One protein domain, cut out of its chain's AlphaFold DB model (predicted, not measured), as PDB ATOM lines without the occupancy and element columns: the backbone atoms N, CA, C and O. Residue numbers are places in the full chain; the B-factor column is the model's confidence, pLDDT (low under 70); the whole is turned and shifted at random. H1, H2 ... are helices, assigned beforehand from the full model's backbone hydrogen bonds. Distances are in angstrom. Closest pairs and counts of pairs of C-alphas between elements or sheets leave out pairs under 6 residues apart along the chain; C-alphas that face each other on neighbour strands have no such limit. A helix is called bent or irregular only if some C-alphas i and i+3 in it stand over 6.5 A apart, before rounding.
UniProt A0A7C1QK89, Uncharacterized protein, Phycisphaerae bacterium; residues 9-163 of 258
ATOM      1  N   ALA A   9     -17.757  58.509 -15.017       79.12
ATOM      2  CA  ALA A   9     -17.257  58.544 -13.650       79.12
ATOM      3  C   ALA A   9     -15.769  58.162 -13.559       79.12
ATOM      4  O   ALA A   9     -15.018  58.851 -12.870       79.12
ATOM      5  N   TYR A  10     -15.332  57.120 -14.276       75.50
ATOM      6  CA  TYR A  10     -13.949  56.640 -14.218       75.50
ATOM      7  C   TYR A  10     -12.987  57.605 -14.919       75.50
ATOM      8  O   TYR A  10     -11.951  57.965 -14.362       75.50
ATOM      9  N   GLU A  11     -13.349  58.096 -16.111       78.75
ATOM     10  CA  GLU A  11     -12.530  59.076 -16.842       78.75
ATOM     11  C   GLU A  11     -12.360  60.373 -16.045       78.75
ATOM     12  O   GLU A  11     -11.248  60.885 -15.926       78.75
ATOM     13  N   LYS A  12     -13.436  60.850 -15.411       87.06
ATOM     14  CA  LYS A  12     -13.381  62.022 -14.536       87.06
ATOM     15  C   LYS A  12     -12.457  61.802 -13.334       87.06
ATOM     16  O   LYS A  12     -11.711  62.706 -12.973       87.06
ATOM     17  N   LEU A  13     -12.479  60.616 -12.719       83.00
ATOM     18  CA  LEU A  13     -11.575  60.290 -11.612       83.00
ATOM     19  C   LEU A  13     -10.108  60.271 -12.058       83.00
ATOM     20  O   LEU A  13      -9.266  60.811 -11.346       83.00
ATOM     21  N   LEU A  14      -9.801  59.704 -13.231       78.25
ATOM     22  CA  LEU A  14      -8.445  59.719 -13.791       78.25
ATOM     23  C   LEU A  14      -7.931  61.146 -14.012       78.25
ATOM     24  O   LEU A  14      -6.814  61.462 -13.602       78.25
ATOM     25  N   GLU A  15      -8.743  62.006 -14.630       84.69
ATOM     26  CA  GLU A  15      -8.388  63.409 -14.872       84.69
ATOM     27  C   GLU A  15      -8.172  64.167 -13.557       84.69
ATOM     28  O   GLU A  15      -7.182  64.882 -13.410       84.69
ATOM     29  N   GLU A  16      -9.043  63.964 -12.565       86.06
ATOM     30  CA  GLU A  16      -8.888  64.566 -11.238       86.06
ATOM     31  C   GLU A  16      -7.590  64.109 -10.551       86.06
ATOM     32  O   GLU A  16      -6.883  64.933  -9.978       86.06
ATOM     33  N   ILE A  17      -7.233  62.822 -10.633       80.88
ATOM     34  CA  ILE A  17      -6.003  62.283 -10.023       80.88
ATOM     35  C   ILE A  17      -4.748  62.857 -10.689       80.88
ATOM     36  O   ILE A  17      -3.776  63.150  -9.992       80.88
ATOM     37  N   GLN A  18      -4.761  63.044 -12.012       80.75
ATOM     38  CA  GLN A  18      -3.630  63.608 -12.759       80.75
ATOM     39  C   GLN A  18      -3.315  65.058 -12.374       80.75
ATOM     40  O   GLN A  18      -2.155  65.462 -12.430       80.75
ATOM     41  N   GLN A  19      -4.328  65.834 -11.983       83.50
ATOM     42  CA  GLN A  19      -4.167  67.241 -11.598       83.50
ATOM     43  C   GLN A  19      -3.804  67.429 -10.117       83.50
ATOM     44  O   GLN A  19      -3.466  68.539  -9.704       83.50
ATOM     45  N   LEU A  20      -3.873  66.371  -9.304       78.62
ATOM     46  CA  LEU A  20      -3.595  66.454  -7.873       78.62
ATOM     47  C   LEU A  20      -2.096  66.289  -7.567       78.62
ATOM     48  O   LEU A  20      -1.452  65.365  -8.081       78.62
ATOM     49  N   PRO A  21      -1.526  67.128  -6.678       73.50
ATOM     50  CA  PRO A  21      -0.178  66.909  -6.175       73.50
ATOM     51  C   PRO A  21      -0.105  65.589  -5.392       73.50
ATOM     52  O   PRO A  21      -1.097  65.117  -4.833       73.50
ATOM     53  N   LEU A  22       1.087  64.988  -5.338       64.81
ATOM     54  CA  LEU A  22       1.339  63.802  -4.515       64.81
ATOM     55  C   LEU A  22       0.971  64.101  -3.049       64.81
ATOM     56  O   LEU A  22       1.430  65.094  -2.484       64.81
ATOM     57  N   GLY A  23       0.126  63.264  -2.436       66.19
ATOM     58  CA  GLY A  23      -0.346  63.456  -1.063       66.19
ATOM     59  C   GLY A  23      -1.687  62.777  -0.768       66.19
ATOM     60  O   GLY A  23      -2.256  62.091  -1.614       66.19
ATOM     61  N   HIS A  24      -2.212  63.013   0.439       60.50
ATOM     62  CA  HIS A  24      -3.391  62.328   0.994       60.50
ATOM     63  C   HIS A  24      -4.638  62.410   0.098       60.50
ATOM     64  O   HIS A  24      -5.412  61.458   0.011       60.50
ATOM     65  N   GLU A  25      -4.838  63.539  -0.584       70.75
ATOM     66  CA  GLU A  25      -5.977  63.737  -1.482       70.75
ATOM     67  C   GLU A  25      -5.880  62.858  -2.736       70.75
ATOM     68  O   GLU A  25      -6.870  62.248  -3.149       70.75
ATOM     69  N   ARG A  26      -4.669  62.713  -3.292       74.19
ATOM     70  CA  ARG A  26      -4.399  61.816  -4.417       74.19
ATOM     71  C   ARG A  26      -4.587  60.356  -4.006       74.19
ATOM     72  O   ARG A  26      -5.249  59.619  -4.730       74.19
ATOM     73  N   THR A  27      -4.119  59.958  -2.822       67.31
ATOM     74  CA  THR A  27      -4.318  58.601  -2.279       67.31
ATOM     75  C   THR A  27      -5.803  58.265  -2.107       67.31
ATOM     76  O   THR A  27      -6.260  57.205  -2.531       67.31
ATOM     77  N   ALA A  28      -6.602  59.191  -1.566       70.00
ATOM     78  CA  ALA A  28      -8.045  58.992  -1.415       70.00
ATOM     79  C   ALA A  28      -8.766  58.831  -2.767       70.00
ATOM     80  O   ALA A  28      -9.736  58.077  -2.877       70.00
ATOM     81  N   LYS A  29      -8.307  59.535  -3.806       76.19
ATOM     82  CA  LYS A  29      -8.852  59.417  -5.164       76.19
ATOM     83  C   LYS A  29      -8.393  58.139  -5.865       76.19
ATOM     84  O   LYS A  29      -9.224  57.508  -6.512       76.19
ATOM     85  N   LEU A  30      -7.145  57.708  -5.668       71.19
ATOM     86  CA  LEU A  30      -6.659  56.397  -6.114       71.19
ATOM     87  C   LEU A  30      -7.485  55.258  -5.499       71.19
ATOM     88  O   LEU A  30      -7.871  54.341  -6.215       71.19
ATOM     89  N   GLY A  31      -7.869  55.361  -4.222       69.50
ATOM     90  CA  GLY A  31      -8.788  54.403  -3.595       69.50
ATOM     91  C   GLY A  31     -10.180  54.364  -4.245       69.50
ATOM     92  O   GLY A  31     -10.763  53.295  -4.405       69.50
ATOM     93  N   LYS A  32     -10.714  55.512  -4.685       78.69
ATOM     94  CA  LYS A  32     -11.981  55.562  -5.447       78.69
ATOM     95  C   LYS A  32     -11.839  54.971  -6.848       78.69
ATOM     96  O   LYS A  32     -12.760  54.308  -7.314       78.69
ATOM     97  N   LEU A  33     -10.703  55.209  -7.501       76.75
ATOM     98  CA  LEU A  33     -10.380  54.622  -8.799       76.75
ATOM     99  C   LEU A  33     -10.292  53.093  -8.698       76.75
ATOM    100  O   LEU A  33     -10.880  52.402  -9.522       76.75
ATOM    101  N   ALA A  34      -9.644  52.580  -7.648       69.44
ATOM    102  CA  ALA A  34      -9.590  51.155  -7.333       69.44
ATOM    103  C   ALA A  34     -10.993  50.552  -7.131       69.44
ATOM    104  O   ALA A  34     -11.302  49.524  -7.723       69.44
ATOM    105  N   ALA A  35     -11.874  51.220  -6.381       74.69
ATOM    106  CA  ALA A  35     -13.243  50.742  -6.174       74.69
ATOM    107  C   ALA A  35     -14.077  50.701  -7.472       74.69
ATOM    108  O   ALA A  35     -14.857  49.772  -7.683       74.69
ATOM    109  N   GLU A  36     -13.920  51.692  -8.356       79.50
ATOM    110  CA  GLU A  36     -14.612  51.694  -9.652       79.50
ATOM    111  C   GLU A  36     -14.021  50.642 -10.606       79.50
ATOM    112  O   GLU A  36     -14.756  50.017 -11.371       79.50
ATOM    113  N   HIS A  37     -12.715  50.380 -10.518       73.12
ATOM    114  CA  HIS A  37     -12.067  49.278 -11.226       73.12
ATOM    115  C   HIS A  37     -12.634  47.919 -10.780       73.12
ATOM    116  O   HIS A  37     -13.071  47.134 -11.624       73.12
ATOM    117  N   ASP A  38     -12.736  47.669  -9.472       70.12
ATOM    118  CA  ASP A  38     -13.329  46.438  -8.926       70.12
ATOM    119  C   ASP A  38     -14.781  46.255  -9.391       70.12
ATOM    120  O   ASP A  38     -15.200  45.153  -9.760       70.12
ATOM    121  N   ARG A  39     -15.553  47.348  -9.439       81.62
ATOM    122  CA  ARG A  39     -16.922  47.339  -9.967       81.62
ATOM    123  C   ARG A  39     -16.967  46.899 -11.432       81.62
ATOM    124  O   ARG A  39     -17.797  46.058 -11.776       81.62
ATOM    125  N   LEU A  40     -16.109  47.441 -12.297       77.44
ATOM    126  CA  LEU A  40     -16.075  47.062 -13.714       77.44
ATOM    127  C   LEU A  40     -15.746  45.578 -13.889       77.44
ATOM    128  O   LEU A  40     -16.383  44.895 -14.691       77.44
ATOM    129  N   TRP A  41     -14.830  45.044 -13.084       70.88
ATOM    130  CA  TRP A  41     -14.521  43.614 -13.091       70.88
ATOM    131  C   TRP A  41     -15.682  42.744 -12.610       70.88
ATOM    132  O   TRP A  41     -15.948  41.698 -13.206       70.88
ATOM    133  N   GLN A  42     -16.439  43.189 -11.606       72.06
ATOM    134  CA  GLN A  42     -17.694  42.534 -11.221       72.06
ATOM    135  C   GLN A  42     -18.721  42.567 -12.360       72.06
ATOM    136  O   GLN A  42     -19.442  41.599 -12.591       72.06
ATOM    137  N   GLU A  43     -18.781  43.655 -13.126       80.00
ATOM    138  CA  GLU A  43     -19.663  43.756 -14.285       80.00
ATOM    139  C   GLU A  43     -19.240  42.844 -15.450       80.00
ATOM    140  O   GLU A  43     -20.122  42.350 -16.165       80.00
ATOM    141  N   VAL A  44     -17.934  42.607 -15.637       73.38
ATOM    142  CA  VAL A  44     -17.388  41.591 -16.558       73.38
ATOM    143  C   VAL A  44     -17.780  40.190 -16.092       73.38
ATOM    144  O   VAL A  44     -18.266  39.393 -16.894       73.38
ATOM    145  N   ALA A  45     -17.601  39.895 -14.801       68.25
ATOM    146  CA  ALA A  45     -17.898  38.589 -14.215       68.25
ATOM    147  C   ALA A  45     -19.391  38.232 -14.289       68.25
ATOM    148  O   ALA A  45     -19.734  37.091 -14.576       68.25
ATOM    149  N   ASN A  46     -20.268  39.219 -14.097       74.88
ATOM    150  CA  ASN A  46     -21.722  39.042 -14.117       74.88
ATOM    151  C   ASN A  46     -22.344  39.141 -15.525       74.88
ATOM    152  O   ASN A  46     -23.569  39.132 -15.658       74.88
ATOM    153  N   SER A  47     -21.542  39.287 -16.586       78.00
ATOM    154  CA  SER A  47     -22.070  39.340 -17.951       78.00
ATOM    155  C   SER A  47     -22.601  37.972 -18.385       78.00
ATOM    156  O   SER A  47     -21.876  36.982 -18.371       78.00
ATOM    157  N   THR A  48     -23.857  37.925 -18.831       76.50
ATOM    158  CA  THR A  48     -24.520  36.691 -19.286       76.50
ATOM    159  C   THR A  48     -24.241  36.352 -20.751       76.50
ATOM    160  O   THR A  48     -24.627  35.281 -21.211       76.50
ATOM    161  N   THR A  49     -23.619  37.262 -21.508       82.75
ATOM    162  CA  THR A  49     -23.255  37.051 -22.916       82.75
ATOM    163  C   THR A  49     -21.752  37.194 -23.115       82.75
ATOM    164  O   THR A  49     -21.102  38.026 -22.473       82.75
ATOM    165  N   GLU A  50     -21.206  36.395 -24.032       72.31
ATOM    166  CA  GLU A  50     -19.785  36.427 -24.390       72.31
ATOM    167  C   GLU A  50     -19.383  37.789 -24.970       72.31
ATOM    168  O   GLU A  50     -18.401  38.378 -24.529       72.31
ATOM    169  N   GLU A  51     -20.193  38.341 -25.879       79.19
ATOM    170  CA  GLU A  51     -19.958  39.661 -26.479       79.19
ATOM    171  C   GLU A  51     -19.993  40.783 -25.426       79.19
ATOM    172  O   GLU A  51     -19.137  41.666 -25.416       79.19
ATOM    173  N   GLY A  52     -20.924  40.709 -24.465       77.88
ATOM    174  CA  GLY A  52     -20.992  41.653 -23.349       77.88
ATOM    175  C   GLY A  52     -19.785  41.549 -22.413       77.88
ATOM    176  O   GLY A  52     -19.275  42.569 -21.951       77.88
ATOM    177  N   ALA A  53     -19.289  40.331 -22.174       71.31
ATOM    178  CA  ALA A  53     -18.110  40.096 -21.348       71.31
ATOM    179  C   ALA A  53     -16.844  40.625 -22.034       71.31
ATOM    180  O   ALA A  53     -16.060  41.326 -21.399       71.31
ATOM    181  N   GLN A  54     -16.675  40.349 -23.331       71.19
ATOM    182  CA  GLN A  54     -15.552  40.844 -24.135       71.19
ATOM    183  C   GLN A  54     -15.536  42.373 -24.199       71.19
ATOM    184  O   GLN A  54     -14.483  42.987 -24.035       71.19
ATOM    185  N   GLN A  55     -16.700  43.001 -24.375       80.44
ATOM    186  CA  GLN A  55     -16.803  44.455 -24.418       80.44
ATOM    187  C   GLN A  55     -16.410  45.100 -23.081       80.44
ATOM    188  O   GLN A  55     -15.618  46.041 -23.062       80.44
ATOM    189  N   LYS A  56     -16.951  44.603 -21.964       79.75
ATOM    190  CA  LYS A  56     -16.631  45.136 -20.632       79.75
ATOM    191  C   LYS A  56     -15.179  44.864 -20.243       79.75
ATOM    192  O   LYS A  56     -14.558  45.693 -19.590       79.75
ATOM    193  N   LEU A  57     -14.631  43.728 -20.673       72.94
ATOM    194  CA  LEU A  57     -13.228  43.388 -20.472       72.94
ATOM    195  C   LEU A  57     -12.322  44.370 -21.219       72.94
ATOM    196  O   LEU A  57     -11.385  44.895 -20.630       72.94
ATOM    197  N   ALA A  58     -12.626  44.673 -22.483       76.38
ATOM    198  CA  ALA A  58     -11.881  45.666 -23.254       76.38
ATOM    199  C   ALA A  58     -11.938  47.065 -22.612       76.38
ATOM    200  O   ALA A  58     -10.933  47.777 -22.598       76.38
ATOM    201  N   GLU A  59     -13.087  47.449 -22.040       81.25
ATOM    202  CA  GLU A  59     -13.220  48.696 -21.273       81.25
ATOM    203  C   GLU A  59     -12.344  48.673 -20.011       81.25
ATOM    204  O   GLU A  59     -11.563  49.599 -19.803       81.25
ATOM    205  N   ALA A  60     -12.398  47.600 -19.216       74.19
ATOM    206  CA  ALA A  60     -11.583  47.455 -18.009       74.19
ATOM    207  C   ALA A  60     -10.073  47.483 -18.312       74.19
ATOM    208  O   ALA A  60      -9.324  48.190 -17.637       74.19
ATOM    209  N   LEU A  61      -9.627  46.786 -19.362       72.94
ATOM    210  CA  LEU A  61      -8.225  46.762 -19.792       72.94
ATOM    211  C   LEU A  61      -7.736  48.145 -20.233       72.94
ATOM    212  O   LEU A  61      -6.712  48.618 -19.746       72.94
ATOM    213  N   SER A  62      -8.502  48.835 -21.086       77.75
ATOM    214  CA  SER A  62      -8.163  50.193 -21.533       77.75
ATOM    215  C   SER A  62      -8.078  51.184 -20.366       77.75
ATOM    216  O   SER A  62      -7.269  52.114 -20.367       77.75
ATOM    217  N   LEU A  63      -8.913  50.994 -19.346       73.69
ATOM    218  CA  LEU A  63      -8.890  51.808 -18.140       73.69
ATOM    219  C   LEU A  63      -7.707  51.481 -17.226       73.69
ATOM    220  O   LEU A  63      -7.157  52.404 -16.619       73.69
ATOM    221  N   ASN A  64      -7.284  50.217 -17.159       70.00
ATOM    222  CA  ASN A  64      -6.086  49.813 -16.431       70.00
ATOM    223  C   ASN A  64      -4.822  50.401 -17.075       70.00
ATOM    224  O   ASN A  64      -4.019  50.999 -16.369       70.00
ATOM    225  N   GLU A  65      -4.695  50.366 -18.406       73.44
ATOM    226  CA  GLU A  65      -3.573  50.996 -19.131       73.44
ATOM    227  C   GLU A  65      -3.446  52.497 -18.829       73.44
ATOM    228  O   GLU A  65      -2.349  53.034 -18.680       73.44
ATOM    229  N   ARG A  66      -4.577  53.198 -18.693       75.75
ATOM    230  CA  ARG A  66      -4.599  54.632 -18.356       75.75
ATOM    231  C   ARG A  66      -4.330  54.905 -16.876       75.75
ATOM    232  O   ARG A  66      -3.872  55.997 -16.537       75.75
ATOM    233  N   ALA A  67      -4.646  53.951 -16.002       69.06
ATOM    234  CA  ALA A  67      -4.476  54.061 -14.559       69.06
ATOM    235  C   ALA A  67      -3.080  53.628 -14.090       69.06
ATOM    236  O   ALA A  67      -2.573  54.203 -13.126       69.06
ATOM    237  N   ALA A  68      -2.441  52.676 -14.775       67.31
ATOM    238  CA  ALA A  68      -1.130  52.134 -14.426       67.31
ATOM    239  C   ALA A  68      -0.073  53.231 -14.163       67.31
ATOM    240  O   ALA A  68       0.547  53.191 -13.099       67.31
ATOM    241  N   PRO A  69       0.054  54.299 -14.988       69.06
ATOM    242  CA  PRO A  69       0.988  55.398 -14.725       69.06
ATOM    243  C   PRO A  69       0.742  56.150 -13.408       69.06
ATOM    244  O   PRO A  69       1.640  56.806 -12.885       69.06
ATOM    245  N   LEU A  70      -0.482  56.120 -12.877       66.81
ATOM    246  CA  LEU A  70      -0.851  56.862 -11.669       66.81
ATOM    247  C   LEU A  70      -0.448  56.130 -10.393       66.81
ATOM    248  O   LEU A  70      -0.103  56.805  -9.420       66.81
ATOM    249  N   PHE A  71      -0.472  54.795 -10.425       61.09
ATOM    250  CA  PHE A  71      -0.025  53.923  -9.340       61.09
ATOM    251  C   PHE A  71       1.494  53.714  -9.372       61.09
ATOM    252  O   PHE A  71       2.135  53.686  -8.323       61.09
ATOM    253  N   THR A  72       2.100  53.663 -10.562       59.41
ATOM    254  CA  THR A  72       3.553  53.485 -10.715       59.41
ATOM    255  C   THR A  72       4.355  54.730 -10.345       59.41
ATOM    256  O   THR A  72       5.522  54.614 -10.002       59.41
ATOM    257  N   GLN A  73       3.759  55.925 -10.324       65.31
ATOM    258  CA  GLN A  73       4.456  57.150  -9.903       65.31
ATOM    259  C   GLN A  73       4.841  57.186  -8.416       65.31
ATOM    260  O   GLN A  73       5.637  58.049  -8.029       65.31
ATOM    261  N   SER A  74       4.313  56.282  -7.584       64.38
ATOM    262  CA  SER A  74       4.760  56.195  -6.197       64.38
ATOM    263  C   SER A  74       6.229  55.779  -6.120       64.38
ATOM    264  O   SER A  74       6.714  54.958  -6.903       64.38
ATOM    265  N   ARG A  75       6.956  56.397  -5.189       68.88
ATOM    266  CA  ARG A  75       8.322  56.007  -4.813       68.88
ATOM    267  C   ARG A  75       8.343  55.129  -3.566       68.88
ATOM    268  O   ARG A  75       9.419  54.708  -3.165       68.88
ATOM    269  N   ASP A  76       7.189  54.889  -2.947       75.19
ATOM    270  CA  ASP A  76       7.094  54.037  -1.770       75.19
ATOM    271  C   ASP A  76       6.940  52.563  -2.190       75.19
ATOM    272  O   ASP A  76       5.948  52.211  -2.838       75.19
ATOM    273  N   PRO A  77       7.875  51.671  -1.805       76.94
ATOM    274  CA  PRO A  77       7.731  50.236  -2.033       76.94
ATOM    275  C   PRO A  77       6.472  49.647  -1.382       76.94
ATOM    276  O   PRO A  77       5.972  48.625  -1.846       76.94
ATOM    277  N   GLY A  78       5.949  50.270  -0.317       74.69
ATOM    278  CA  GLY A  78       4.703  49.862   0.334       74.69
ATOM    279  C   GLY A  78       3.482  50.036  -0.564       74.69
ATOM    280  O   GLY A  78       2.795  49.057  -0.847       74.69
ATOM    281  N   GLU A  79       3.253  51.251  -1.064       77.25
ATOM    282  CA  GLU A  79       2.177  51.530  -2.026       77.25
ATOM    283  C   GLU A  79       2.291  50.662  -3.292       77.25
ATOM    284  O   GLU A  79       1.281  50.188  -3.820       77.25
ATOM    285  N   PHE A  80       3.516  50.394  -3.756       78.75
ATOM    286  CA  PHE A  80       3.735  49.510  -4.899       78.75
ATOM    287  C   PHE A  80       3.386  48.041  -4.586       78.75
ATOM    288  O   PHE A  80       2.763  47.373  -5.409       78.75
ATOM    289  N   ALA A  81       3.692  47.543  -3.381       79.81
ATOM    290  CA  ALA A  81       3.295  46.200  -2.946       79.81
ATOM    291  C   ALA A  81       1.767  46.024  -2.898       79.81
ATOM    292  O   ALA A  81       1.253  44.980  -3.311       79.81
ATOM    293  N   ASP A  82       1.050  47.036  -2.402       77.50
ATOM    294  CA  ASP A  82      -0.411  47.018  -2.300       77.50
ATOM    295  C   ASP A  82      -1.058  47.000  -3.694       77.50
ATOM    296  O   ASP A  82      -1.979  46.216  -3.941       77.50
ATOM    297  N   TYR A  83      -0.512  47.773  -4.639       82.19
ATOM    298  CA  TYR A  83      -0.910  47.718  -6.048       82.19
ATOM    299  C   TYR A  83      -0.725  46.314  -6.641       82.19
ATOM    300  O   TYR A  83      -1.654  45.767  -7.239       82.19
ATOM    301  N   LEU A  84       0.440  45.688  -6.439       81.56
ATOM    302  CA  LEU A  84       0.698  44.334  -6.945       81.56
ATOM    303  C   LEU A  84      -0.252  43.296  -6.333       81.56
ATOM    304  O   LEU A  84      -0.722  42.408  -7.042       81.56
ATOM    305  N   GLN A  85      -0.589  43.420  -5.045       81.75
ATOM    306  CA  GLN A  85      -1.589  42.556  -4.410       81.75
ATOM    307  C   GLN A  85      -2.981  42.741  -5.029       81.75
ATOM    308  O   GLN A  85      -3.689  41.751  -5.237       81.75
ATOM    309  N   GLN A  86      -3.384  43.975  -5.337       80.00
ATOM    310  CA  GLN A  86      -4.663  44.236  -6.000       80.00
ATOM    311  C   GLN A  86      -4.703  43.600  -7.400       80.00
ATOM    312  O   GLN A  86      -5.689  42.948  -7.755       80.00
ATOM    313  N   GLN A  87      -3.619  43.725  -8.171       80.38
ATOM    314  CA  GLN A  87      -3.514  43.114  -9.499       80.38
ATOM    315  C   GLN A  87      -3.551  41.579  -9.427       80.38
ATOM    316  O   GLN A  87      -4.311  40.955 -10.164       80.38
ATOM    317  N   LEU A  88      -2.816  40.965  -8.493       79.12
ATOM    318  CA  LEU A  88      -2.859  39.515  -8.256       79.12
ATOM    319  C   LEU A  88      -4.272  39.030  -7.912       79.12
ATOM    320  O   LEU A  88      -4.763  38.091  -8.530       79.12
ATOM    321  N   THR A  89      -4.954  39.716  -6.993       77.19
ATOM    322  CA  THR A  89      -6.335  39.381  -6.594       77.19
ATOM    323  C   THR A  89      -7.293  39.481  -7.783       77.19
ATOM    324  O   THR A  89      -8.163  38.632  -7.964       77.19
ATOM    325  N   THR A  90      -7.106  40.494  -8.635       75.56
ATOM    326  CA  THR A  90      -7.891  40.669  -9.865       75.56
ATOM    327  C   THR A  90      -7.663  39.496 -10.822       75.56
ATOM    328  O   THR A  90      -8.623  38.897 -11.303       75.56
ATOM    329  N   ILE A  91      -6.405  39.111 -11.055       76.06
ATOM    330  CA  ILE A  91      -6.044  37.973 -11.915       76.06
ATOM    331  C   ILE A  91      -6.628  36.659 -11.366       76.06
ATOM    332  O   ILE A  91      -7.205  35.877 -12.126       76.06
ATOM    333  N   GLU A  92      -6.553  36.435 -10.052       77.25
ATOM    334  CA  GLU A  92      -7.115  35.261  -9.372       77.25
ATOM    335  C   GLU A  92      -8.647  35.209  -9.452       77.25
ATOM    336  O   GLU A  92      -9.211  34.172  -9.800       77.25
ATOM    337  N   MET A  93      -9.338  36.329  -9.215       68.69
ATOM    338  CA  MET A  93     -10.792  36.422  -9.391       68.69
ATOM    339  C   MET A  93     -11.210  36.101 -10.822       68.69
ATOM    340  O   MET A  93     -12.208  35.415 -11.055       68.69
ATOM    341  N   ILE A  94     -10.441  36.581 -11.801       65.62
ATOM    342  CA  ILE A  94     -10.690  36.240 -13.194       65.62
ATOM    343  C   ILE A  94     -10.501  34.731 -13.389       65.62
ATOM    344  O   ILE A  94     -11.305  34.149 -14.120       65.62
ATOM    345  N   ALA A  95      -9.510  34.100 -12.744       66.25
ATOM    346  CA  ALA A  95      -9.195  32.673 -12.849       66.25
ATOM    347  C   ALA A  95     -10.248  31.739 -12.222       66.25
ATOM    348  O   ALA A  95     -10.552  30.716 -12.833       66.25
ATOM    349  N   MET A  96     -10.848  32.102 -11.081       64.56
ATOM    350  CA  MET A  96     -11.813  31.267 -10.336       64.56
ATOM    351  C   MET A  96     -13.211  31.141 -10.975       64.56
ATOM    352  O   MET A  96     -14.058  30.419 -10.461       64.56
ATOM    353  N   GLY A  97     -13.489  31.812 -12.097       65.06
ATOM    354  CA  GLY A  97     -14.707  31.541 -12.873       65.06
ATOM    355  C   GLY A  97     -14.607  30.173 -13.555       65.06
ATOM    356  O   GLY A  97     -13.858  30.050 -14.523       65.06
ATOM    357  N   GLU A  98     -15.339  29.178 -13.047       49.19
ATOM    358  CA  GLU A  98     -15.167  27.738 -13.324       49.19
ATOM    359  C   GLU A  98     -15.522  27.247 -14.743       49.19
ATOM    360  O   GLU A  98     -15.326  26.071 -15.031       49.19
ATOM    361  N   ASP A  99     -15.971  28.097 -15.667       58.50
ATOM    362  CA  ASP A  99     -16.331  27.648 -17.021       58.50
ATOM    363  C   ASP A  99     -15.999  28.714 -18.068       58.50
ATOM    364  O   ASP A  99     -16.835  29.530 -18.467       58.50
ATOM    365  N   LYS A 100     -14.717  28.799 -18.437       56.25
ATOM    366  CA  LYS A 100     -14.213  29.834 -19.345       56.25
ATOM    367  C   LYS A 100     -13.500  29.198 -20.534       56.25
ATOM    368  O   LYS A 100     -12.468  28.549 -20.383       56.25
ATOM    369  N   GLY A 101     -14.069  29.392 -21.724       59.16
ATOM    370  CA  GLY A 101     -13.529  28.892 -22.987       59.16
ATOM    371  C   GLY A 101     -12.111  29.411 -23.293       59.16
ATOM    372  O   GLY A 101     -11.636  30.368 -22.671       59.16
ATOM    373  N   PRO A 102     -11.418  28.827 -24.286       56.66
ATOM    374  CA  PRO A 102      -9.993  29.065 -24.561       56.66
ATOM    375  C   PRO A 102      -9.623  30.539 -24.800       56.66
ATOM    376  O   PRO A 102      -8.517  30.961 -24.467       56.66
ATOM    377  N   VAL A 103     -10.556  31.350 -25.308       55.56
ATOM    378  CA  VAL A 103     -10.372  32.796 -25.534       55.56
ATOM    379  C   VAL A 103     -10.151  33.554 -24.221       55.56
ATOM    380  O   VAL A 103      -9.280  34.415 -24.131       55.56
ATOM    381  N   GLN A 104     -10.896  33.202 -23.174       62.22
ATOM    382  CA  GLN A 104     -10.789  33.855 -21.870       62.22
ATOM    383  C   GLN A 104      -9.506  33.438 -21.139       62.22
ATOM    384  O   GLN A 104      -8.945  34.242 -20.404       62.22
ATOM    385  N   VAL A 105      -8.999  32.223 -21.378       65.06
ATOM    386  CA  VAL A 105      -7.695  31.766 -20.865       65.06
ATOM    387  C   VAL A 105      -6.535  32.505 -21.540       65.06
ATOM    388  O   VAL A 105      -5.628  32.966 -20.849       65.06
ATOM    389  N   ALA A 106      -6.581  32.685 -22.863       62.38
ATOM    390  CA  ALA A 106      -5.551  33.420 -23.601       62.38
ATOM    391  C   ALA A 106      -5.480  34.899 -23.177       62.38
ATOM    392  O   ALA A 106      -4.409  35.390 -22.828       62.38
ATOM    393  N   MET A 107      -6.630  35.579 -23.084       65.12
ATOM    394  CA  MET A 107      -6.691  36.982 -22.647       65.12
ATOM    395  C   MET A 107      -6.180  37.186 -21.211       65.12
ATOM    396  O   MET A 107      -5.548  38.200 -20.923       65.12
ATOM    397  N   ARG A 108      -6.403  36.217 -20.308       70.06
ATOM    398  CA  ARG A 108      -5.850  36.234 -18.937       70.06
ATOM    399  C   ARG A 108      -4.324  36.198 -18.939       70.06
ATOM    400  O   ARG A 108      -3.694  36.953 -18.205       70.06
ATOM    401  N   SER A 109      -3.749  35.308 -19.747       73.62
ATOM    402  CA  SER A 109      -2.300  35.133 -19.844       73.62
ATOM    403  C   SER A 109      -1.623  36.391 -20.382       73.62
ATOM    404  O   SER A 109      -0.592  36.802 -19.854       73.62
ATOM    405  N   ASP A 110      -2.199  37.020 -21.405       74.44
ATOM    406  CA  ASP A 110      -1.617  38.222 -22.006       74.44
ATOM    407  C   ASP A 110      -1.734  39.437 -21.081       74.44
ATOM    408  O   ASP A 110      -0.759  40.171 -20.912       74.44
ATOM    409  N   PHE A 111      -2.868  39.588 -20.388       74.25
ATOM    410  CA  PHE A 111      -3.025  40.626 -19.368       74.25
ATOM    411  C   PHE A 111      -2.012  40.466 -18.228       74.25
ATOM    412  O   PHE A 111      -1.310  41.415 -17.886       74.25
ATOM    413  N   ALA A 112      -1.879  39.257 -17.674       77.56
ATOM    414  CA  ALA A 112      -0.923  38.999 -16.601       77.56
ATOM    415  C   ALA A 112       0.522  39.294 -17.044       77.56
ATOM    416  O   ALA A 112       1.280  39.894 -16.284       77.56
ATOM    417  N   ARG A 113       0.902  38.933 -18.281       80.31
ATOM    418  CA  ARG A 113       2.227  39.243 -18.853       80.31
ATOM    419  C   ARG A 113       2.488  40.737 -18.966       80.31
ATOM    420  O   ARG A 113       3.577  41.176 -18.603       80.31
ATOM    421  N   GLN A 114       1.511  41.507 -19.443       78.75
ATOM    422  CA  GLN A 114       1.640  42.960 -19.546       78.75
ATOM    423  C   GLN A 114       1.851  43.589 -18.164       78.75
ATOM    424  O   GLN A 114       2.816  44.326 -17.965       78.75
ATOM    425  N   VAL A 115       1.015  43.224 -17.187       78.56
ATOM    426  CA  VAL A 115       1.119  43.738 -15.813       78.56
ATOM    427  C   VAL A 115       2.454  43.342 -15.172       78.56
ATOM    428  O   VAL A 115       3.091  44.171 -14.524       78.56
ATOM    429  N   ALA A 116       2.919  42.107 -15.383       82.25
ATOM    430  CA  ALA A 116       4.215  41.638 -14.895       82.25
ATOM    431  C   ALA A 116       5.393  42.423 -15.496       82.25
ATOM    432  O   ALA A 116       6.296  42.825 -14.762       82.25
ATOM    433  N   ALA A 117       5.377  42.680 -16.808       81.75
ATOM    434  CA  ALA A 117       6.440  43.413 -17.497       81.75
ATOM    435  C   ALA A 117       6.536  44.868 -17.021       81.75
ATOM    436  O   ALA A 117       7.627  45.352 -16.711       81.75
ATOM    437  N   GLU A 118       5.395  45.550 -16.901       82.19
ATOM    438  CA  GLU A 118       5.331  46.921 -16.386       82.19
ATOM    439  C   GLU A 118       5.792  46.999 -14.924       82.19
ATOM    440  O   GLU A 118       6.602  47.858 -14.565       82.19
ATOM    441  N   ALA A 119       5.327  46.070 -14.084       82.50
ATOM    442  CA  ALA A 119       5.724  45.996 -12.684       82.50
ATOM    443  C   ALA A 119       7.235  45.770 -12.526       82.50
ATOM    444  O   ALA A 119       7.876  46.417 -11.696       82.50
ATOM    445  N   TYR A 120       7.816  44.883 -13.333       86.06
ATOM    446  CA  TYR A 120       9.245  44.597 -13.281       86.06
ATOM    447  C   TYR A 120      10.086  45.793 -13.728       86.06
ATOM    448  O   TYR A 120      11.023  46.171 -13.027       86.06
ATOM    449  N   GLY A 121       9.720  46.445 -14.840       84.62
ATOM    450  CA  GLY A 121      10.387  47.671 -15.291       84.62
ATOM    451  C   GLY A 121      10.383  48.751 -14.208       84.62
ATOM    452  O   GLY A 121      11.407  49.376 -13.940       84.62
ATOM    453  N   ARG A 122       9.265  48.899 -13.490       82.31
ATOM    454  CA  ARG A 122       9.182  49.850 -12.380       82.31
ATOM    455  C   ARG A 122      10.026  49.447 -11.172       82.31
ATOM    456  O   ARG A 122      10.632  50.307 -10.533       82.31
ATOM    457  N   ALA A 123      10.079  48.160 -10.850       84.06
ATOM    458  CA  ALA A 123      10.916  47.653  -9.770       84.06
ATOM    459  C   ALA A 123      12.411  47.923 -10.038       84.06
ATOM    460  O   ALA A 123      13.137  48.280  -9.109       84.06
ATOM    461  N   VAL A 124      12.845  47.845 -11.305       86.31
ATOM    462  CA  VAL A 124      14.188  48.261 -11.753       86.31
ATOM    463  C   VAL A 124      14.425  49.748 -11.491       86.31
ATOM    464  O   VAL A 124      15.389  50.085 -10.811       86.31
ATOM    465  N   GLU A 125      13.526  50.631 -11.930       83.06
ATOM    466  CA  GLU A 125      13.667  52.078 -11.693       83.06
ATOM    467  C   GLU A 125      13.721  52.432 -10.199       83.06
ATOM    468  O   GLU A 125      14.513  53.276  -9.776       83.06
ATOM    469  N   LEU A 126      12.881  51.788  -9.379       80.56
ATOM    470  CA  LEU A 126      12.900  51.968  -7.926       80.56
ATOM    471  C   LEU A 126      14.253  51.549  -7.350       80.56
ATOM    472  O   LEU A 126      14.834  52.300  -6.567       80.56
ATOM    473  N   ARG A 127      14.772  50.393  -7.778       82.69
ATOM    474  CA  ARG A 127      16.069  49.868  -7.348       82.69
ATOM    475  C   ARG A 127      17.232  50.778  -7.734       82.69
ATOM    476  O   ARG A 127      18.091  51.009  -6.895       82.69
ATOM    477  N   GLU A 128      17.244  51.302  -8.955       83.31
ATOM    478  CA  GLU A 128      18.266  52.253  -9.416       83.31
ATOM    479  C   GLU A 128      18.206  53.589  -8.664       83.31
ATOM    480  O   GLU A 128      19.222  54.261  -8.495       83.31
ATOM    481  N   SER A 129      17.017  53.993  -8.205       74.25
ATOM    482  CA  SER A 129      16.843  55.219  -7.422       74.25
ATOM    483  C   SER A 129      17.195  55.069  -5.937       74.25
ATOM    484  O   SER A 129      17.406  56.080  -5.264       74.25
ATOM    485  N   ASP A 130      17.252  53.833  -5.430       76.69
ATOM    486  CA  ASP A 130      17.512  53.508  -4.028       76.69
ATOM    487  C   ASP A 130      18.365  52.230  -3.888       76.69
ATOM    488  O   ASP A 130      17.881  51.088  -3.834       76.69
ATOM    489  N   ASP A 131      19.675  52.449  -3.758       75.00
ATOM    490  CA  ASP A 131      20.685  51.406  -3.562       75.00
ATOM    491  C   ASP A 131      20.499  50.607  -2.256       75.00
ATOM    492  O   ASP A 131      21.080  49.524  -2.112       75.00
ATOM    493  N   SER A 132      19.643  51.052  -1.328       73.38
ATOM    494  CA  SER A 132      19.354  50.327  -0.083       73.38
ATOM    495  C   SER A 132      18.334  49.191  -0.230       73.38
ATOM    496  O   SER A 132      18.251  48.325   0.646       73.38
ATOM    497  N   LEU A 133      17.574  49.150  -1.332       77.69
ATOM    498  CA  LEU A 133      16.597  48.087  -1.588       77.69
ATOM    499  C   LEU A 133      17.277  46.711  -1.758       77.69
ATOM    500  O   LEU A 133      18.488  46.579  -1.922       77.69
ATOM    501  N   THR A 134      16.504  45.631  -1.684       82.62
ATOM    502  CA  THR A 134      17.068  44.283  -1.868       82.62
ATOM    503  C   THR A 134      17.300  43.966  -3.351       82.62
ATOM    504  O   THR A 134      16.772  44.648  -4.232       82.62
ATOM    505  N   VAL A 135      18.107  42.941  -3.653       88.88
ATOM    506  CA  VAL A 135      18.321  42.480  -5.039       88.88
ATOM    507  C   VAL A 135      16.979  42.073  -5.652       88.88
ATOM    508  O   VAL A 135      16.188  41.379  -5.009       88.88
ATOM    509  N   LEU A 136      16.721  42.541  -6.874       91.06
ATOM    510  CA  LEU A 136      15.508  42.204  -7.612       91.06
ATOM    511  C   LEU A 136      15.463  40.703  -7.931       91.06
ATOM    512  O   LEU A 136      16.515  40.103  -8.163       91.06
ATOM    513  N   PRO A 137      14.268  40.090  -7.941       90.56
ATOM    514  CA  PRO A 137      14.117  38.726  -8.430       90.56
ATOM    515  C   PRO A 137      14.501  38.644  -9.913       90.56
ATOM    516  O   PRO A 137      14.384  39.626 -10.643       90.56
ATOM    517  N   GLU A 138      14.950  37.476 -10.365       92.75
ATOM    518  CA  GLU A 138      15.199  37.240 -11.789       92.75
ATOM    519  C   GLU A 138      13.877  37.161 -12.563       92.75
ATOM    520  O   GLU A 138      12.868  36.676 -12.047       92.75
ATOM    521  N   TRP A 139      13.885  37.629 -13.816       90.69
ATOM    522  CA  TRP A 139      12.703  37.549 -14.670       90.69
ATOM    523  C   TRP A 139      12.257  36.088 -14.892       90.69
ATOM    524  O   TRP A 139      13.093  35.225 -15.154       90.69
ATOM    525  N   THR A 140      10.948  35.810 -14.838       92.25
ATOM    526  CA  THR A 140      10.357  34.497 -15.149       92.25
ATOM    527  C   THR A 140       9.229  34.625 -16.171       92.25
ATOM    528  O   THR A 140       8.513  35.625 -16.195       92.25
ATOM    529  N   ASP A 141       9.069  33.600 -17.013       89.50
ATOM    530  CA  ASP A 141       8.038  33.533 -18.059       89.50
ATOM    531  C   ASP A 141       6.623  33.278 -17.508       89.50
ATOM    532  O   ASP A 141       5.641  33.432 -18.242       89.50
ATOM    533  N   ASP A 142       6.504  32.896 -16.231       89.88
ATOM    534  CA  ASP A 142       5.223  32.816 -15.528       89.88
ATOM    535  C   ASP A 142       4.869  34.193 -14.930       89.88
ATOM    536  O   ASP A 142       5.473  34.615 -13.935       89.88
ATOM    537  N   PRO A 143       3.881  34.911 -15.495       84.62
ATOM    538  CA  PRO A 143       3.556  36.262 -15.058       84.62
ATOM    539  C   PRO A 143       2.945  36.319 -13.653       84.62
ATOM    540  O   PRO A 143       3.100  37.325 -12.963       84.62
ATOM    541  N   ILE A 144       2.264  35.260 -13.206       85.31
ATOM    542  CA  ILE A 144       1.679  35.220 -11.861       85.31
ATOM    543  C   ILE A 144       2.800  35.028 -10.844       85.31
ATOM    544  O   ILE A 144       2.876  35.777  -9.867       85.31
ATOM    545  N   ALA A 145       3.713  34.091 -11.114       89.44
ATOM    546  CA  ALA A 145       4.898  33.896 -10.284       89.44
ATOM    547  C   ALA A 145       5.766  35.165 -10.234       89.44
ATOM    548  O   ALA A 145       6.250  35.530  -9.163       89.44
ATOM    549  N   MET A 146       5.914  35.879 -11.357       91.81
ATOM    550  CA  MET A 146       6.620  37.164 -11.408       91.81
ATOM    551  C   MET A 146       5.992  38.201 -10.472       91.81
ATOM    552  O   MET A 146       6.674  38.791  -9.635       91.81
ATOM    553  N   LEU A 147       4.678  38.410 -10.570       85.94
ATOM    554  CA  LEU A 147       3.971  39.381  -9.733       85.94
ATOM    555  C   LEU A 147       4.048  39.029  -8.241       85.94
ATOM    556  O   LEU A 147       4.218  39.923  -7.410       85.94
ATOM    557  N   GLN A 148       3.987  37.740  -7.897       88.00
ATOM    558  CA  GLN A 148       4.186  37.266  -6.524       88.00
ATOM    559  C   GLN A 148       5.603  37.572  -6.021       88.00
ATOM    560  O   GLN A 148       5.755  38.164  -4.951       88.00
ATOM    561  N   GLN A 149       6.633  37.260  -6.813       90.50
ATOM    562  CA  GLN A 149       8.028  37.547  -6.466       90.50
ATOM    563  C   GLN A 149       8.296  39.048  -6.318       90.50
ATOM    564  O   GLN A 149       8.968  39.465  -5.372       90.50
ATOM    565  N   LEU A 150       7.750  39.880  -7.210       88.56
ATOM    566  CA  LEU A 150       7.861  41.337  -7.121       88.56
ATOM    567  C   LEU A 150       7.160  41.884  -5.884       88.56
ATOM    568  O   LEU A 150       7.711  42.747  -5.201       88.56
ATOM    569  N   ARG A 151       5.979  41.365  -5.543       89.44
ATOM    570  CA  ARG A 151       5.286  41.744  -4.311       89.44
ATOM    571  C   ARG A 151       6.116  41.383  -3.082       89.44
ATOM    572  O   ARG A 151       6.294  42.219  -2.201       89.44
ATOM    573  N   GLU A 152       6.635  40.162  -3.010       88.50
ATOM    574  CA  GLU A 152       7.507  39.730  -1.912       88.50
ATOM    575  C   GLU A 152       8.782  40.567  -1.833       88.50
ATOM    576  O   GLU A 152       9.221  40.926  -0.741       88.50
ATOM    577  N   TRP A 153       9.369  40.920  -2.976       90.50
ATOM    578  CA  TRP A 153      10.471  41.872  -3.041       90.50
ATOM    579  C   TRP A 153      10.065  43.236  -2.478       90.50
ATOM    580  O   TRP A 153      10.785  43.749  -1.630       90.50
ATOM    581  N   CYS A 154       8.904  43.786  -2.836       85.38
ATOM    582  CA  CYS A 154       8.429  45.055  -2.281       85.38
ATOM    583  C   CYS A 154       8.205  44.968  -0.766       85.38
ATOM    584  O   CYS A 154       8.613  45.861  -0.033       85.38
ATOM    585  N   VAL A 155       7.616  43.874  -0.270       82.38
ATOM    586  CA  VAL A 155       7.385  43.653   1.168       82.38
ATOM    587  C   VAL A 155       8.698  43.479   1.928       82.38
ATOM    588  O   VAL A 155       8.846  44.035   3.014       82.38
ATOM    589  N   ARG A 156       9.674  42.749   1.377       82.81
ATOM    590  CA  ARG A 156      11.012  42.604   1.974       82.81
ATOM    591  C   ARG A 156      11.790  43.908   1.931       82.81
ATOM    592  O   ARG A 156      12.374  44.276   2.938       82.81
ATOM    593  N   SER A 157      11.751  44.618   0.811       80.69
ATOM    594  CA  SER A 157      12.377  45.928   0.652       80.69
ATOM    595  C   SER A 157      11.714  46.975   1.547       80.69
ATOM    596  O   SER A 157      12.392  47.836   2.090       80.69
ATOM    597  N   ARG A 158      10.408  46.845   1.815       72.12
ATOM    598  CA  ARG A 158       9.728  47.556   2.896       72.12
ATOM    599  C   ARG A 158      10.232  47.074   4.248       72.12
ATOM    600  O   ARG A 158      10.520  47.908   5.077       72.12
ATOM    601  N   ALA A 159      10.398  45.786   4.515       60.62
ATOM    602  CA  ALA A 159      10.947  45.321   5.792       60.62
ATOM    603  C   ALA A 159      12.391  45.806   6.031       60.62
ATOM    604  O   ALA A 159      12.734  46.087   7.174       60.62
ATOM    605  N   THR A 160      13.206  45.984   4.985       59.06
ATOM    606  CA  THR A 160      14.555  46.566   5.084       59.06
ATOM    607  C   THR A 160      14.527  48.093   5.159       59.06
ATOM    608  O   THR A 160      15.282  48.665   5.937       59.06
ATOM    609  N   ALA A 161      13.619  48.761   4.441       54.06
ATOM    610  CA  ALA A 161      13.389  50.205   4.558       54.06
ATOM    611  C   ALA A 161      12.676  50.588   5.873       54.06
ATOM    612  O   ALA A 161      12.802  51.708   6.359       54.06
ATOM    613  N   THR A 162      11.940  49.644   6.470       45.28
ATOM    614  CA  THR A 162      11.054  49.833   7.630       45.28
ATOM    615  C   THR A 162      11.389  48.927   8.823       45.28
ATOM    616  O   THR A 162      10.550  48.830   9.722       45.28
ATOM    617  N   SER A 163      12.575  48.298   8.923       40.00
ATOM    618  CA  SER A 163      13.118  47.889  10.236       40.00
ATOM    619  C   SER A 163      14.574  47.389  10.317       40.00
ATOM    620  O   SER A 163      15.036  46.681   9.428       40.00
TER     621      SER A 163
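What this domain is: This is residues 9 to 163 of the 258 residues of an uncharacterized protein of Phycisphaerae bacterium (UniProt A0A7C1QK89). Six helices lie lengthwise in a slab of two facing rows, H1, H3 and H5 in one and H2, H4 and H6 in the other, most of the chain going back and forth along the long axis. After H5 a long link folds back along it, and H6 runs the same way as H5. The printed part has 155 residues, with six named helices in the order H1 to H6 and no named strand: the class is all helix, and the six form a bundle, helices side by side. It is compact, with a radius of gyration of the C-alphas of 16.3 A and spans of 50 by 36 by 21 A.

How they stand to each other: The longest helix, H5, residues 102 to 129, touches H4, residues 77 to 95, with residues 108 to 119 alone; the closest C-alphas are those of Ile 91 and Ala 112, 7.0 A apart, and this hairpin has a shallow tilt of 7 degrees, opposite ways. H6, residues 143 to 161, touches H5 with residues 143 to 150 alone, closest at the C-alphas of Arg 113 and Pro 143, 5.0 A, the same way at 27 degrees. H4 is the hub, touching four helices. It touches H6 opposite ways at 24 degrees, with Ala 81 and Arg 151 closest, their C-alphas 5.1 A apart. H3, residues 50 to 72, and H4 form a hairpin and only just touch, with 3 pairs of C-alphas within 8 A, the closest Thr 72 and Phe 80 at 7.0 A. H2, residues 24 to 45, and H4 also only just touch, with 3 such pairs, the closest Ala 45 and Ile 94 at 7.6 A. H2 and H3 form a hairpin, with the C-alphas of Val 44 and Ala 53 closest at 5.1 A. H1, residues 9 to 19, forms a hairpin with H2, closest at the C-alphas of Ile 17 and Arg 26, 5.8 A. H1 also touches H3, and H3 touches H1 with residues 66 to 70 alone; the C-alphas of Leu 14 and Ala 67 are closest, 7.0 A apart. H3 and H5 are close but not clearly touching, while H1 and H6 are apart. Every O i to N i+4 pair is within hydrogen-bond range in H1, H2, H4, H5 and H6, and 17 of 19 are in H3.

Where its parts are: H5 is 41.2 A long, H3 32.0 A, H2 31.7 A, H4 26.7 A, H6 26.0 A and H1 15.8 A. H1 begins at C-alpha 9 (-17.257, 58.544, -13.650), H5 at C-alpha 102 (-9.993, 29.065, -24.561), and H6 ends at C-alpha 161 (13.389, 50.205, 4.558). H3 has a kink of 36 degrees near residue 66 and is only just irregular, with C-alphas 66 and 69 6.7 A apart.

The domain as a whole: The C-alphas farthest apart, Thr 49 and Ser 163, are 50.4 A apart. The printed part has no cut, and its long link is residues 130 to 142. Mean pLDDT of the printed part is 75.7; 36 residues are under 70, among them 67 to 75, 93 to 107 and 159 to 163.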